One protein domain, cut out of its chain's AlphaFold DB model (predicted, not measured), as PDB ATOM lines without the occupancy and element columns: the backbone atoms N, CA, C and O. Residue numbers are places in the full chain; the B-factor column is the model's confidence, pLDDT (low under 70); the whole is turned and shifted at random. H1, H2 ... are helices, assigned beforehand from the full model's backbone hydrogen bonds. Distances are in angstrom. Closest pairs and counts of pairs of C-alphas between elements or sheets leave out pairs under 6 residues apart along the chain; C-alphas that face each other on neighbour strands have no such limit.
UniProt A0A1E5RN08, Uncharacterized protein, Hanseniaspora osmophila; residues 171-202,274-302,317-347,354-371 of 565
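What this domain is: This is residues 171 to 202, 274 to 302, 317 to 347 and 354 to 371 of the 565 residues of an uncharacterized protein of Hanseniaspora osmophila (UniProt A0A1E5RN08). Three long helices and a shorter one run nearly side by side in an up-and-down bundle, each against the one before it in the chain. H2 and H3 make the middle pair, with H1 along one side of that pair and the shorter H4 along the opposite side, mostly on H2. The printed part has 110 residues, with four named helices in the order H1, H2, H3, H4 and no named strand; the class is all helix. The whole is compact, with a radius of gyration of the C-alphas of 15.0 A, and its C-alphas span 51 by 25 by 17 A, only just a rod.

Where its parts are: The printed part begins at Ile 171. H1 is residues 173 to 201, from C-alpha 173 at (54.335, 37.593, 170.584), and measures 41.5 A from first to last C-alpha. H2, residues 275 to 301, measures 38.7 A and begins with C-alpha 275 at (69.683, 6.865, 171.944). H3, residues 317 to 345, measures 41.9 A. H4, residues 357 to 370, measures 20.4 A and ends with C-alpha 370 at (47.559, 22.031, 178.189).

How they stand to each other: H2 and H3 are the hubs, touching three helices each. They touch each other, with the C-alphas of Val 289 and Met 325 closest at 5.8 A, and run opposite ways at a shallow tilt of 25 degrees. H1 touches H2 with residues 187 to 194 alone; the closest C-alphas, of His 194 and Tyr 278, are 6.6 A apart, and the two helices run opposite ways at a shallow tilt of 16 degrees. H1 touches H3 with residues 173 to 177 alone, closest at the C-alphas of Gly 173 and Gln 317, 6.2 A; the two run the same way at a shallow tilt of 14 degrees. H4 touches H2, with the C-alphas of Asn 283 and Leu 359 closest at 5.0 A, and runs the same way at a shallow tilt of 23 degrees. H3 and H4 only just touch, with 3 pairs of C-alphas within 8 A, the closest those of Ile 333 and Leu 363 at 7.6 A. H1 and H4 are apart. In H1, H2, H3 and H4 every O i to N i+4 pair is within hydrogen-bond range.

The domain as a whole: The two C-alphas farthest apart, those of Thr 302 and Ser 347, are 51.6 A apart. Residues 203 to 273, 303 to 316 and 348 to 353 are not printed, and the C-alpha gaps across these cuts are 12.5 A, 17.5 A and 14.7 A. The mean pLDDT of the printed part is 87.4, and residues 202, 299 to 302 and 346 to 347 are under 70.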
ATOM      1  N   ILE A 171      59.500  39.654 176.058       73.56
ATOM      2  CA  ILE A 171      59.470  39.018 174.738       73.56
ATOM      3  C   ILE A 171      58.069  39.201 174.153       73.56
ATOM      4  O   ILE A 171      57.066  38.754 174.711       73.56
ATOM      5  N   THR A 172      57.992  39.835 172.991       79.19
ATOM      6  CA  THR A 172      56.732  40.062 172.286       79.19
ATOM      7  C   THR A 172      56.233  38.791 171.594       79.19
ATOM      8  O   THR A 172      57.009  37.937 171.160       79.19
ATOM      9  N   GLY A 173      54.918  38.694 171.365       78.31
ATOM     10  CA  GLY A 173      54.335  37.593 170.584       78.31
ATOM     11  C   GLY A 173      54.947  37.442 169.181       78.31
ATOM     12  O   GLY A 173      55.078  36.330 168.678       78.31
ATOM     13  N   ALA A 174      55.385  38.543 168.560       83.56
ATOM     14  CA  ALA A 174      56.068  38.511 167.266       83.56
ATOM     15  C   ALA A 174      57.465  37.870 167.347       83.56
ATOM     16  O   ALA A 174      57.839  37.113 166.451       83.56
ATOM     17  N   GLU A 175      58.220  38.144 168.413       84.62
ATOM     18  CA  GLU A 175      59.527  37.524 168.657       84.62
ATOM     19  C   GLU A 175      59.385  36.029 168.950       84.62
ATOM     20  O   GLU A 175      60.164  35.241 168.419       84.62
ATOM     21  N   ILE A 176      58.346  35.615 169.688       86.44
ATOM     22  CA  ILE A 176      58.049  34.189 169.914       86.44
ATOM     23  C   ILE A 176      57.761  33.475 168.590       86.44
ATOM     24  O   ILE A 176      58.260  32.376 168.367       86.44
ATOM     25  N   VAL A 177      56.989  34.090 167.690       88.81
ATOM     26  CA  VAL A 177      56.705  33.504 166.368       88.81
ATOM     27  C   VAL A 177      57.988  33.326 165.549       88.81
ATOM     28  O   VAL A 177      58.200  32.263 164.974       88.81
ATOM     29  N   GLN A 178      58.878  34.322 165.534       89.06
ATOM     30  CA  GLN A 178      60.169  34.202 164.841       89.06
ATOM     31  C   GLN A 178      61.063  33.130 165.475       89.06
ATOM     32  O   GLN A 178      61.712  32.353 164.770       89.06
ATOM     33  N   LEU A 179      61.079  33.066 166.807       89.44
ATOM     34  CA  LEU A 179      61.828  32.062 167.548       89.44
ATOM     35  C   LEU A 179      61.300  30.654 167.264       89.44
ATOM     36  O   LEU A 179      62.092  29.735 167.101       89.44
ATOM     37  N   LEU A 180      59.981  30.493 167.145       90.88
ATOM     38  CA  LEU A 180      59.329  29.232 166.813       90.88
ATOM     39  C   LEU A 180      59.716  28.722 165.422       90.88
ATOM     40  O   LEU A 180      60.013  27.534 165.274       90.88
ATOM     41  N   ASP A 181      59.738  29.589 164.408       89.94
ATOM     42  CA  ASP A 181      60.157  29.208 163.053       89.94
ATOM     43  C   ASP A 181      61.606  28.706 163.053       89.94
ATOM     44  O   ASP A 181      61.930  27.650 162.498       89.94
ATOM     45  N   LYS A 182      62.472  29.441 163.749       90.62
ATOM     46  CA  LYS A 182      63.890  29.127 163.906       90.62
ATOM     47  C   LYS A 182      64.118  27.828 164.677       90.62
ATOM     48  O   LYS A 182      64.865  26.962 164.227       90.62
ATOM     49  N   PHE A 183      63.429  27.666 165.800       92.31
ATOM     50  CA  PHE A 183      63.451  26.458 166.610       92.31
ATOM     51  C   PHE A 183      62.983  25.246 165.802       92.31
ATOM     52  O   PHE A 183      63.648  24.216 165.801       92.31
ATOM     53  N   SER A 184      61.885  25.378 165.053       92.31
ATOM     54  CA  SER A 184      61.338  24.295 164.227       92.31
ATOM     55  C   SER A 184      62.317  23.860 163.136       92.31
ATOM     56  O   SER A 184      62.434  22.666 162.851       92.31
ATOM     57  N   TYR A 185      63.042  24.812 162.535       92.25
ATOM     58  CA  TYR A 185      64.103  24.519 161.573       92.25
ATOM     59  C   TYR A 185      65.244  23.713 162.208       92.25
ATOM     60  O   TYR A 185      65.604  22.656 161.688       92.25
ATOM     61  N   ILE A 186      65.773  24.182 163.343       93.00
ATOM     62  CA  ILE A 186      66.886  23.536 164.058       93.00
ATOM     63  C   ILE A 186      66.478  22.149 164.563       93.00
ATOM     64  O   ILE A 186      67.198  21.179 164.336       93.00
ATOM     65  N   PHE A 187      65.299  22.033 165.181       94.88
ATOM     66  CA  PHE A 187      64.762  20.768 165.682       94.88
ATOM     67  C   PHE A 187      64.657  19.727 164.570       94.88
ATOM     68  O   PHE A 187      65.110  18.597 164.728       94.88
ATOM     69  N   LYS A 188      64.123  20.120 163.408       93.25
ATOM     70  CA  LYS A 188      64.042  19.225 162.255       93.25
ATOM     71  C   LYS A 188      65.428  18.748 161.814       93.25
ATOM     72  O   LYS A 188      65.598  17.558 161.590       93.25
ATOM     73  N   LYS A 189      66.412  19.649 161.717       92.62
ATOM     74  CA  LYS A 189      67.791  19.288 161.346       92.62
ATOM     75  C   LYS A 189      68.422  18.303 162.327       92.62
ATOM     76  O   LYS A 189      69.082  17.367 161.892       92.62
ATOM     77  N   LEU A 190      68.186  18.483 163.625       92.19
ATOM     78  CA  LEU A 190      68.642  17.547 164.652       92.19
ATOM     79  C   LEU A 190      68.006  16.169 164.499       92.19
ATOM     80  O   LEU A 190      68.718  15.170 164.512       92.19
ATOM     81  N   VAL A 191      66.683  16.113 164.335       92.56
ATOM     82  CA  VAL A 191      65.973  14.846 164.123       92.56
ATOM     83  C   VAL A 191      66.469  14.159 162.852       92.56
ATOM     84  O   VAL A 191      66.752  12.968 162.900       92.56
ATOM     85  N   ASP A 192      66.646  14.898 161.752       92.00
ATOM     86  CA  ASP A 192      67.181  14.362 160.494       92.00
ATOM     87  C   ASP A 192      68.582  13.750 160.711       92.00
ATOM     88  O   ASP A 192      68.815  12.612 160.310       92.00
ATOM     89  N   HIS A 193      69.485  14.435 161.427       90.75
ATOM     90  CA  HIS A 193      70.804  13.889 161.775       90.75
ATOM     91  C   HIS A 193      70.718  12.603 162.609       90.75
ATOM     92  O   HIS A 193      71.495  11.676 162.386       90.75
ATOM     93  N   HIS A 194      69.797  12.534 163.576       90.25
ATOM     94  CA  HIS A 194      69.614  11.336 164.406       90.25
ATOM     95  C   HIS A 194      69.064  10.168 163.603       90.25
ATOM     96  O   HIS A 194      69.563   9.054 163.732       90.25
ATOM     97  N   VAL A 195      68.088  10.418 162.733       89.12
ATOM     98  CA  VAL A 195      67.548   9.398 161.829       89.12
ATOM     99  C   VAL A 195      68.639   8.885 160.892       89.12
ATOM    100  O   VAL A 195      68.827   7.676 160.805       89.12
ATOM    101  N   GLU A 196      69.414   9.773 160.262       89.25
ATOM    102  CA  GLU A 196      70.547   9.387 159.409       89.25
ATOM    103  C   GLU A 196      71.578   8.542 160.169       89.25
ATOM    104  O   GLU A 196      72.074   7.541 159.644       89.25
ATOM    105  N   PHE A 197      71.882   8.913 161.417       87.56
ATOM    106  CA  PHE A 197      72.771   8.142 162.277       87.56
ATOM    107  C   PHE A 197      72.214   6.739 162.542       87.56
ATOM    108  O   PHE A 197      72.894   5.755 162.247       87.56
ATOM    109  N   PHE A 198      70.977   6.618 163.030       84.88
ATOM    110  CA  PHE A 198      70.392   5.313 163.343       84.88
ATOM    111  C   PHE A 198      70.205   4.439 162.097       84.88
ATOM    112  O   PHE A 198      70.490   3.244 162.165       84.88
ATOM    113  N   ASP A 199      69.832   5.015 160.952       84.50
ATOM    114  CA  ASP A 199      69.750   4.306 159.669       84.50
ATOM    115  C   ASP A 199      71.123   3.784 159.218       84.50
ATOM    116  O   ASP A 199      71.223   2.685 158.671       84.50
ATOM    117  N   SER A 200      72.198   4.542 159.469       81.50
ATOM    118  CA  SER A 200      73.566   4.116 159.146       81.50
ATOM    119  C   SER A 200      74.100   3.016 160.072       81.50
ATOM    120  O   SER A 200      74.939   2.215 159.656       81.50
ATOM    121  N   VAL A 201      73.617   2.979 161.319       72.25
ATOM    122  CA  VAL A 201      74.027   2.019 162.355       72.25
ATOM    123  C   VAL A 201      73.198   0.737 162.301       72.25
ATOM    124  O   VAL A 201      73.690  -0.319 162.711       72.25
ATOM    125  N   GLN A 202      71.977   0.772 161.751       60.06
ATOM    126  CA  GLN A 202      71.250  -0.461 161.464       60.06
ATOM    127  C   GLN A 202      72.113  -1.344 160.554       60.06
ATOM    128  O   GLN A 202      72.551  -0.896 159.490       60.06
ATOM    129  N   SER A 274      73.700   8.813 169.952       86.31
ATOM    130  CA  SER A 274      73.219   7.677 170.739       86.31
ATOM    131  C   SER A 274      71.728   7.838 171.022       86.31
ATOM    132  O   SER A 274      71.176   8.934 170.866       86.31
ATOM    133  N   TRP A 275      71.070   6.773 171.487       86.00
ATOM    134  CA  TRP A 275      69.683   6.865 171.944       86.00
ATOM    135  C   TRP A 275      69.518   7.891 173.067       86.00
ATOM    136  O   TRP A 275      68.557   8.652 173.039       86.00
ATOM    137  N   GLU A 276      70.477   7.980 173.990       87.75
ATOM    138  CA  GLU A 276      70.514   9.002 175.037       87.75
ATOM    139  C   GLU A 276      70.476  10.411 174.436       87.75
ATOM    140  O   GLU A 276      69.557  11.172 174.720       87.75
ATOM    141  N   SER A 277      71.388  10.729 173.510       89.06
ATOM    142  CA  SER A 277      71.426  12.057 172.879       89.06
ATOM    143  C   SER A 277      70.161  12.381 172.064       89.06
ATOM    144  O   SER A 277      69.782  13.550 171.926       89.06
ATOM    145  N   TYR A 278      69.475  11.360 171.534       91.31
ATOM    146  CA  TYR A 278      68.192  11.525 170.855       91.31
ATOM    147  C   TYR A 278      67.064  11.845 171.840       91.31
ATOM    148  O   TYR A 278      66.323  12.808 171.627       91.31
ATOM    149  N   PHE A 279      66.952  11.099 172.943       92.00
ATOM    150  CA  PHE A 279      65.974  11.398 173.991       92.00
ATOM    151  C   PHE A 279      66.248  12.751 174.654       92.00
ATOM    152  O   PHE A 279      65.297  13.493 174.890       92.00
ATOM    153  N   ASP A 280      67.513  13.133 174.837       90.50
ATOM    154  CA  ASP A 280      67.897  14.469 175.304       90.50
ATOM    155  C   ASP A 280      67.438  15.554 174.325       90.50
ATOM    156  O   ASP A 280      66.885  16.572 174.734       90.50
ATOM    157  N   THR A 281      67.597  15.329 173.015       92.94
ATOM    158  CA  THR A 281      67.109  16.252 171.976       92.94
ATOM    159  C   THR A 281      65.592  16.433 172.063       92.94
ATOM    160  O   THR A 281      65.096  17.562 172.048       92.94
ATOM    161  N   LEU A 282      64.840  15.336 172.192       95.38
ATOM    162  CA  LEU A 282      63.387  15.381 172.366       95.38
ATOM    163  C   LEU A 282      62.985  16.045 173.693       95.38
ATOM    164  O   LEU A 282      61.993  16.772 173.736       95.38
ATOM    165  N   ASN A 283      63.755  15.839 174.761       93.56
ATOM    166  CA  ASN A 283      63.501  16.433 176.070       93.56
ATOM    167  C   ASN A 283      63.722  17.948 176.064       93.56
ATOM    168  O   ASN A 283      62.853  18.690 176.523       93.56
ATOM    169  N   VAL A 284      64.816  18.433 175.467       92.12
ATOM    170  CA  VAL A 284      65.026  19.875 175.246       92.12
ATOM    171  C   VAL A 284      63.887  20.439 174.393       92.12
ATOM    172  O   VAL A 284      63.366  21.516 174.693       92.12
ATOM    173  N   ALA A 285      63.429  19.685 173.386       95.38
ATOM    174  CA  ALA A 285      62.348  20.133 172.520       95.38
ATOM    175  C   ALA A 285      61.017  20.282 173.266       95.38
ATOM    176  O   ALA A 285      60.289  21.255 173.076       95.38
ATOM    177  N   ASN A 286      60.712  19.329 174.143       95.69
ATOM    178  CA  ASN A 286      59.509  19.374 174.959       95.69
ATOM    179  C   ASN A 286      59.611  20.422 176.077       95.69
ATOM    180  O   ASN A 286      58.623  21.068 176.412       95.69
ATOM    181  N   THR A 287      60.811  20.663 176.603       93.69
ATOM    182  CA  THR A 287      61.054  21.733 177.580       93.69
ATOM    183  C   THR A 287      60.810  23.107 176.959       93.69
ATOM    184  O   THR A 287      60.189  23.954 177.588       93.69
ATOM    185  N   PHE A 288      61.174  23.316 175.690       94.00
ATOM    186  CA  PHE A 288      60.780  24.525 174.959       94.00
ATOM    187  C   PHE A 288      59.255  24.683 174.874       94.00
ATOM    188  O   PHE A 288      58.744  25.782 175.085       94.00
ATOM    189  N   VAL A 289      58.516  23.599 174.604       95.25
ATOM    190  CA  VAL A 289      57.045  23.636 174.628       95.25
ATOM    191  C   VAL A 289      56.542  24.058 176.009       95.25
ATOM    192  O   VAL A 289      55.670  24.922 176.093       95.25
ATOM    193  N   ASN A 290      57.112  23.494 177.077       93.38
ATOM    194  CA  ASN A 290      56.749  23.834 178.451       93.38
ATOM    195  C   ASN A 290      56.970  25.320 178.747       93.38
ATOM    196  O   ASN A 290      56.031  25.987 179.164       93.38
ATOM    197  N   GLU A 291      58.151  25.857 178.435       90.69
ATOM    198  CA  GLU A 291      58.486  27.272 178.652       90.69
ATOM    199  C   GLU A 291      57.529  28.223 177.922       90.69
ATOM    200  O   GLU A 291      57.078  29.220 178.488       90.69
ATOM    201  N   ILE A 292      57.169  27.919 176.670       91.00
ATOM    202  CA  ILE A 292      56.221  28.743 175.907       91.00
ATOM    203  C   ILE A 292      54.799  28.633 176.472       91.00
ATOM    204  O   ILE A 292      54.089  29.637 176.537       91.00
ATOM    205  N   LEU A 293      54.356  27.440 176.874       90.38
ATOM    206  CA  LEU A 293      53.036  27.265 177.481       90.38
ATOM    207  C   LEU A 293      52.948  27.961 178.843       90.38
ATOM    208  O   LEU A 293      51.970  28.662 179.088       90.38
ATOM    209  N   GLU A 294      53.968  27.831 179.691       87.25
ATOM    210  CA  GLU A 294      54.067  28.558 180.960       87.25
ATOM    211  C   GLU A 294      54.031  30.069 180.746       87.25
ATOM    212  O   GLU A 294      53.289  30.760 181.442       87.25
ATOM    213  N   LEU A 295      54.751  30.576 179.740       84.12
ATOM    214  CA  LEU A 295      54.711  31.986 179.362       84.12
ATOM    215  C   LEU A 295      53.292  32.424 178.978       84.12
ATOM    216  O   LEU A 295      52.837  33.488 179.383       84.12
ATOM    217  N   ILE A 296      52.562  31.626 178.201       82.94
ATOM    218  CA  ILE A 296      51.185  31.968 177.817       82.94
ATOM    219  C   ILE A 296      50.257  31.946 179.039       82.94
ATOM    220  O   ILE A 296      49.431  32.843 179.198       82.94
ATOM    221  N   ILE A 297      50.419  30.955 179.919       82.62
ATOM    222  CA  ILE A 297      49.641  30.815 181.155       82.62
ATOM    223  C   ILE A 297      49.900  31.991 182.104       82.62
ATOM    224  O   ILE A 297      48.951  32.541 182.665       82.62
ATOM    225  N   SER A 298      51.157  32.414 182.267       76.69
ATOM    226  CA  SER A 298      51.509  33.545 183.127       76.69
ATOM    227  C   SER A 298      50.891  34.849 182.611       76.69
ATOM    228  O   SER A 298      50.335  35.613 183.396       76.69
ATOM    229  N   HIS A 299      50.880  35.066 181.293       69.56
ATOM    230  CA  HIS A 299      50.254  36.244 180.679       69.56
ATOM    231  C   HIS A 299      48.723  36.251 180.759       69.56
ATOM    232  O   HIS A 299      48.125  37.315 180.918       69.56
ATOM    233  N   ASP A 300      48.079  35.085 180.699       64.94
ATOM    234  CA  ASP A 300      46.630  34.955 180.912       64.94
ATOM    235  C   ASP A 300      46.208  35.249 182.356       64.94
ATOM    236  O   ASP A 300      45.024  35.466 182.635       64.94
ATOM    237  N   SER A 301      47.167  35.243 183.283       55.06
ATOM    238  CA  SER A 301      46.922  35.442 184.708       55.06
ATOM    239  C   SER A 301      47.009  36.908 185.158       55.06
ATOM    240  O   SER A 301      46.319  37.295 186.103       55.06
ATOM    241  N   THR A 302      47.735  37.746 184.415       53.62
ATOM    242  CA  THR A 302      47.885  39.182 184.667       53.62
ATOM    243  C   THR A 302      46.779  40.002 183.978       53.62
ATOM    244  O   THR A 302      46.964  40.495 182.868       53.62
ATOM    245  N   GLN A 317      48.049  35.807 167.405       83.94
ATOM    246  CA  GLN A 317      49.415  35.339 167.654       83.94
ATOM    247  C   GLN A 317      49.442  34.286 168.758       83.94
ATOM    248  O   GLN A 317      50.009  33.218 168.559       83.94
ATOM    249  N   LYS A 318      48.758  34.533 169.877       83.50
ATOM    250  CA  LYS A 318      48.606  33.575 170.972       83.50
ATOM    251  C   LYS A 318      47.994  32.259 170.490       83.50
ATOM    252  O   LYS A 318      48.562  31.198 170.730       83.50
ATOM    253  N   ASN A 319      46.876  32.311 169.763       86.62
ATOM    254  CA  ASN A 319      46.240  31.113 169.208       86.62
ATOM    255  C   ASN A 319      47.157  30.393 168.213       86.62
ATOM    256  O   ASN A 319      47.236  29.167 168.227       86.62
ATOM    257  N   TYR A 320      47.874  31.136 167.367       90.00
ATOM    258  CA  TYR A 320      48.861  30.569 166.453       90.00
ATOM    259  C   TYR A 320      49.980  29.847 167.214       90.00
ATOM    260  O   TYR A 320      50.303  28.707 166.878       90.00
ATOM    261  N   ILE A 321      50.539  30.465 168.257       90.62
ATOM    262  CA  ILE A 321      51.587  29.866 169.090       90.62
ATOM    263  C   ILE A 321      51.048  28.608 169.781       90.62
ATOM    264  O   ILE A 321      51.656  27.552 169.641       90.62
ATOM    265  N   LEU A 322      49.876  28.667 170.425       89.88
ATOM    266  CA  LEU A 322      49.242  27.513 171.081       89.88
ATOM    267  C   LEU A 322      49.018  26.340 170.120       89.88
ATOM    268  O   LEU A 322      49.342  25.198 170.442       89.88
ATOM    269  N   VAL A 323      48.494  26.605 168.918       92.00
ATOM    270  CA  VAL A 323      48.283  25.564 167.899       92.00
ATOM    271  C   VAL A 323      49.606  24.918 167.496       92.00
ATOM    272  O   VAL A 323      49.672  23.695 167.361       92.00
ATOM    273  N   ASN A 324      50.666  25.709 167.321       92.50
ATOM    274  CA  ASN A 324      51.976  25.169 166.976       92.50
ATOM    275  C   ASN A 324      52.635  24.424 168.143       92.50
ATOM    276  O   ASN A 324      53.246  23.390 167.892       92.50
ATOM    277  N   MET A 325      52.468  24.874 169.391       93.75
ATOM    278  CA  MET A 325      52.965  24.168 170.579       93.75
ATOM    279  C   MET A 325      52.294  22.809 170.734       93.75
ATOM    280  O   MET A 325      52.978  21.801 170.871       93.75
ATOM    281  N   ASN A 326      50.969  22.751 170.578       92.00
ATOM    282  CA  ASN A 326      50.230  21.489 170.588       92.00
ATOM    283  C   ASN A 326      50.670  20.562 169.448       92.00
ATOM    284  O   ASN A 326      50.844  19.361 169.645       92.00
ATOM    285  N   LYS A 327      50.878  21.106 168.242       93.56
ATOM    286  CA  LYS A 327      51.368  20.323 167.103       93.56
ATOM    287  C   LYS A 327      52.771  19.769 167.361       93.56
ATOM    288  O   LYS A 327      53.002  18.598 167.077       93.56
ATOM    289  N   LEU A 328      53.682  20.594 167.873       93.88
ATOM    290  CA  LEU A 328      55.047  20.196 168.199       93.88
ATOM    291  C   LEU A 328      55.058  19.135 169.307       93.88
ATOM    292  O   LEU A 328      55.713  18.113 169.152       93.88
ATOM    293  N   HIS A 329      54.266  19.314 170.362       94.69
ATOM    294  CA  HIS A 329      54.111  18.330 171.430       94.69
ATOM    295  C   HIS A 329      53.633  16.968 170.903       94.69
ATOM    296  O   HIS A 329      54.259  15.943 171.166       94.69
ATOM    297  N   LEU A 330      52.591  16.946 170.062       94.44
ATOM    298  CA  LEU A 330      52.112  15.711 169.428       94.44
ATOM    299  C   LEU A 330      53.163  15.073 168.504       94.44
ATOM    300  O   LEU A 330      53.237  13.848 168.411       94.44
ATOM    301  N   GLN A 331      53.978  15.882 167.818       94.81
ATOM    302  CA  GLN A 331      55.101  15.379 167.023       94.81
ATOM    303  C   GLN A 331      56.168  14.731 167.908       94.81
ATOM    304  O   GLN A 331      56.635  13.646 167.573       94.81
ATOM    305  N   ILE A 332      56.518  15.353 169.036       95.62
ATOM    306  CA  ILE A 332      57.484  14.807 169.996       95.62
ATOM    307  C   ILE A 332      56.971  13.486 170.574       95.62
ATOM    308  O   ILE A 332      57.737  12.530 170.607       95.62
ATOM    309  N   ILE A 333      55.688  13.388 170.944       95.19
ATOM    310  CA  ILE A 333      55.077  12.124 171.396       95.19
ATOM    311  C   ILE A 333      55.229  11.041 170.323       95.19
ATOM    312  O   ILE A 333      55.720   9.954 170.614       95.19
ATOM    313  N   GLY A 334      54.879  11.340 169.068       94.88
ATOM    314  CA  GLY A 334      55.004  10.364 167.983       94.88
ATOM    315  C   GLY A 334      56.449   9.910 167.738       94.88
ATOM    316  O   GLY A 334      56.696   8.724 167.505       94.88
ATOM    317  N   LEU A 335      57.414  10.833 167.820       94.50
ATOM    318  CA  LEU A 335      58.843  10.521 167.714       94.50
ATOM    319  C   LEU A 335      59.339   9.695 168.907       94.50
ATOM    320  O   LEU A 335      60.126   8.768 168.719       94.50
ATOM    321  N   PHE A 336      58.864  10.011 170.111       94.00
ATOM    322  CA  PHE A 336      59.190   9.301 171.339       94.00
ATOM    323  C   PHE A 336      58.680   7.861 171.313       94.00
ATOM    324  O   PHE A 336      59.464   6.948 171.553       94.00
ATOM    325  N   ASP A 337      57.410   7.649 170.966       92.00
ATOM    326  CA  ASP A 337      56.815   6.313 170.869       92.00
ATOM    327  C   ASP A 337      57.566   5.455 169.837       92.00
ATOM    328  O   ASP A 337      57.976   4.333 170.132       92.00
ATOM    329  N   THR A 338      57.857   6.023 168.660       90.75
ATOM    330  CA  THR A 338      58.625   5.339 167.602       90.75
ATOM    331  C   THR A 338      60.027   4.938 168.071       90.75
ATOM    332  O   THR A 338      60.491   3.822 167.812       90.75
ATOM    333  N   ALA A 339      60.717   5.839 168.769       88.75
ATOM    334  CA  ALA A 339      62.048   5.586 169.304       88.75
ATOM    335  C   ALA A 339      62.036   4.567 170.441       88.75
ATOM    336  O   ALA A 339      62.902   3.699 170.498       88.75
ATOM    337  N   LYS A 340      61.035   4.623 171.318       87.00
ATOM    338  CA  LYS A 340      60.871   3.686 172.426       87.00
ATOM    339  C   LYS A 340      60.629   2.263 171.931       87.00
ATOM    340  O   LYS A 340      61.273   1.339 172.427       87.00
ATOM    341  N   ASP A 341      59.769   2.090 170.929       86.25
ATOM    342  CA  ASP A 341      59.538   0.794 170.283       86.25
ATOM    343  C   ASP A 341      60.824   0.266 169.622       86.25
ATOM    344  O   ASP A 341      61.175  -0.911 169.757       86.25
ATOM    345  N   SER A 342      61.577   1.155 168.966       85.31
ATOM    346  CA  SER A 342      62.857   0.819 168.329       85.31
ATOM    347  C   SER A 342      63.922   0.412 169.351       85.31
ATOM    348  O   SER A 342      64.574  -0.618 169.171       85.31
ATOM    349  N   LEU A 343      64.051   1.143 170.461       82.81
ATOM    350  CA  LEU A 343      64.974   0.830 171.553       82.81
ATOM    351  C   LEU A 343      64.642  -0.523 172.192       82.81
ATOM    352  O   LEU A 343      65.541  -1.336 172.391       82.81
ATOM    353  N   GLN A 344      63.362  -0.807 172.457       79.62
ATOM    354  CA  GLN A 344      62.926  -2.101 173.004       79.62
ATOM    355  C   GLN A 344      63.229  -3.277 172.068       79.62
ATOM    356  O   GLN A 344      63.424  -4.401 172.532       79.62
ATOM    357  N   SER A 345      63.257  -3.028 170.758       76.88
ATOM    358  CA  SER A 345      63.644  -4.022 169.755       76.88
ATOM    359  C   SER A 345      65.163  -4.183 169.600       76.88
ATOM    360  O   SER A 345      65.621  -5.208 169.087       76.88
ATOM    361  N   SER A 346      65.948  -3.201 170.051       68.94
ATOM    362  CA  SER A 346      67.407  -3.224 169.981       68.94
ATOM    363  C   SER A 346      67.995  -4.132 171.068       68.94
ATOM    364  O   SER A 346      67.504  -4.194 172.193       68.94
ATOM    365  N   SER A 347      69.066  -4.862 170.748       58.44
ATOM    366  CA  SER A 347      69.779  -5.699 171.722       58.44
ATOM    367  C   SER A 347      70.793  -4.913 172.564       58.44
ATOM    368  O   SER A 347      71.669  -5.527 173.179       58.44
ATOM    369  N   ASP A 354      67.155   4.506 182.943       76.06
ATOM    370  CA  ASP A 354      66.255   4.483 181.785       76.06
ATOM    371  C   ASP A 354      66.325   5.847 181.072       76.06
ATOM    372  O   ASP A 354      65.908   6.852 181.658       76.06
ATOM    373  N   PRO A 355      66.841   5.920 179.830       76.38
ATOM    374  CA  PRO A 355      67.000   7.189 179.118       76.38
ATOM    375  C   PRO A 355      65.655   7.838 178.756       76.38
ATOM    376  O   PRO A 355      65.609   8.995 178.353       76.38
ATOM    377  N   THR A 356      64.543   7.114 178.915       86.00
ATOM    378  CA  THR A 356      63.198   7.612 178.616       86.00
ATOM    379  C   THR A 356      62.499   8.263 179.810       86.00
ATOM    380  O   THR A 356      61.462   8.906 179.623       86.00
ATOM    381  N   GLU A 357      63.028   8.111 181.031       86.81
ATOM    382  CA  GLU A 357      62.359   8.564 182.260       86.81
ATOM    383  C   GLU A 357      62.169  10.087 182.271       86.81
ATOM    384  O   GLU A 357      61.055  10.568 182.483       86.81
ATOM    385  N   GLU A 358      63.223  10.847 181.971       88.00
ATOM    386  CA  GLU A 358      63.189  12.313 182.007       88.00
ATOM    387  C   GLU A 358      62.208  12.890 180.981       88.00
ATOM    388  O   GLU A 358      61.335  13.689 181.329       88.00
ATOM    389  N   LEU A 359      62.265  12.406 179.738       91.81
ATOM    390  CA  LEU A 359      61.326  12.805 178.694       91.81
ATOM    391  C   LEU A 359      59.885  12.403 179.036       91.81
ATOM    392  O   LEU A 359      58.964  13.178 178.796       91.81
ATOM    393  N   THR A 360      59.666  11.235 179.648       91.56
ATOM    394  CA  THR A 360      58.327  10.814 180.098       91.56
ATOM    395  C   THR A 360      57.755  11.790 181.130       91.56
ATOM    396  O   THR A 360      56.579  12.154 181.060       91.56
ATOM    397  N   LEU A 361      58.577  12.236 182.083       90.88
ATOM    398  CA  LEU A 361      58.185  13.234 183.081       90.88
ATOM    399  C   LEU A 361      57.929  14.606 182.445       90.88
ATOM    400  O   LEU A 361      56.956  15.272 182.800       90.88
ATOM    401  N   SER A 362      58.762  15.005 181.484       92.25
ATOM    402  CA  SER A 362      58.605  16.253 180.732       92.25
ATOM    403  C   SER A 362      57.305  16.265 179.917       92.25
ATOM    404  O   SER A 362      56.540  17.223 180.004       92.25
ATOM    405  N   LEU A 363      56.991  15.181 179.197       93.38
ATOM    406  CA  LEU A 363      55.751  15.037 178.420       93.38
ATOM    407  C   LEU A 363      54.511  15.096 179.312       93.38
ATOM    408  O   LEU A 363      53.549  15.800 179.008       93.38
ATOM    409  N   ARG A 364      54.560  14.408 180.457       90.38
ATOM    410  CA  ARG A 364      53.499  14.466 181.466       90.38
ATOM    411  C   ARG A 364      53.295  15.890 181.991       90.38
ATOM    412  O   ARG A 364      52.161  16.279 182.256       90.38
ATOM    413  N   TYR A 365      54.371  16.660 182.151       92.06
ATOM    414  CA  TYR A 365      54.280  18.063 182.542       92.06
ATOM    415  C   TYR A 365      53.555  18.904 181.483       92.06
ATOM    416  O   TYR A 365      52.645  19.659 181.817       92.06
ATOM    417  N   THR A 366      53.857  18.700 180.201       93.56
ATOM    418  CA  THR A 366      53.159  19.374 179.095       93.56
ATOM    419  C   THR A 366      51.666  19.043 179.048       93.56
ATOM    420  O   THR A 366      50.839  19.937 178.853       93.56
ATOM    421  N   ASP A 367      51.294  17.783 179.294       89.94
ATOM    422  CA  ASP A 367      49.887  17.368 179.406       89.94
ATOM    423  C   ASP A 367      49.144  18.165 180.492       89.94
ATOM    424  O   ASP A 367      47.981  18.536 180.318       89.94
ATOM    425  N   TYR A 368      49.812  18.473 181.608       88.94
ATOM    426  CA  TYR A 368      49.234  19.321 182.645       88.94
ATOM    427  C   TYR A 368      49.059  20.770 182.198       88.94
ATOM    428  O   TYR A 368      47.998  21.349 182.432       88.94
ATOM    429  N   LEU A 369      50.074  21.349 181.551       90.06
ATOM    430  CA  LEU A 369      50.026  22.729 181.061       90.06
ATOM    431  C   LEU A 369      48.893  22.929 180.052       90.06
ATOM    432  O   LEU A 369      48.197  23.939 180.095       90.06
ATOM    433  N   THR A 370      48.646  21.951 179.180       89.56
ATOM    434  CA  THR A 370      47.559  22.031 178.189       89.56
ATOM    435  C   THR A 370      46.157  21.990 178.812       89.56
ATOM    436  O   THR A 370      45.218  22.510 178.212       89.56
ATOM    437  N   HIS A 371      46.016  21.457 180.031       88.69
ATOM    438  CA  HIS A 371      44.746  21.337 180.764       88.69
ATOM    439  C   HIS A 371      44.726  22.160 182.066       88.69
ATOM    440  O   HIS A 371      43.958  21.862 182.984       88.69
TER     441      HIS A 371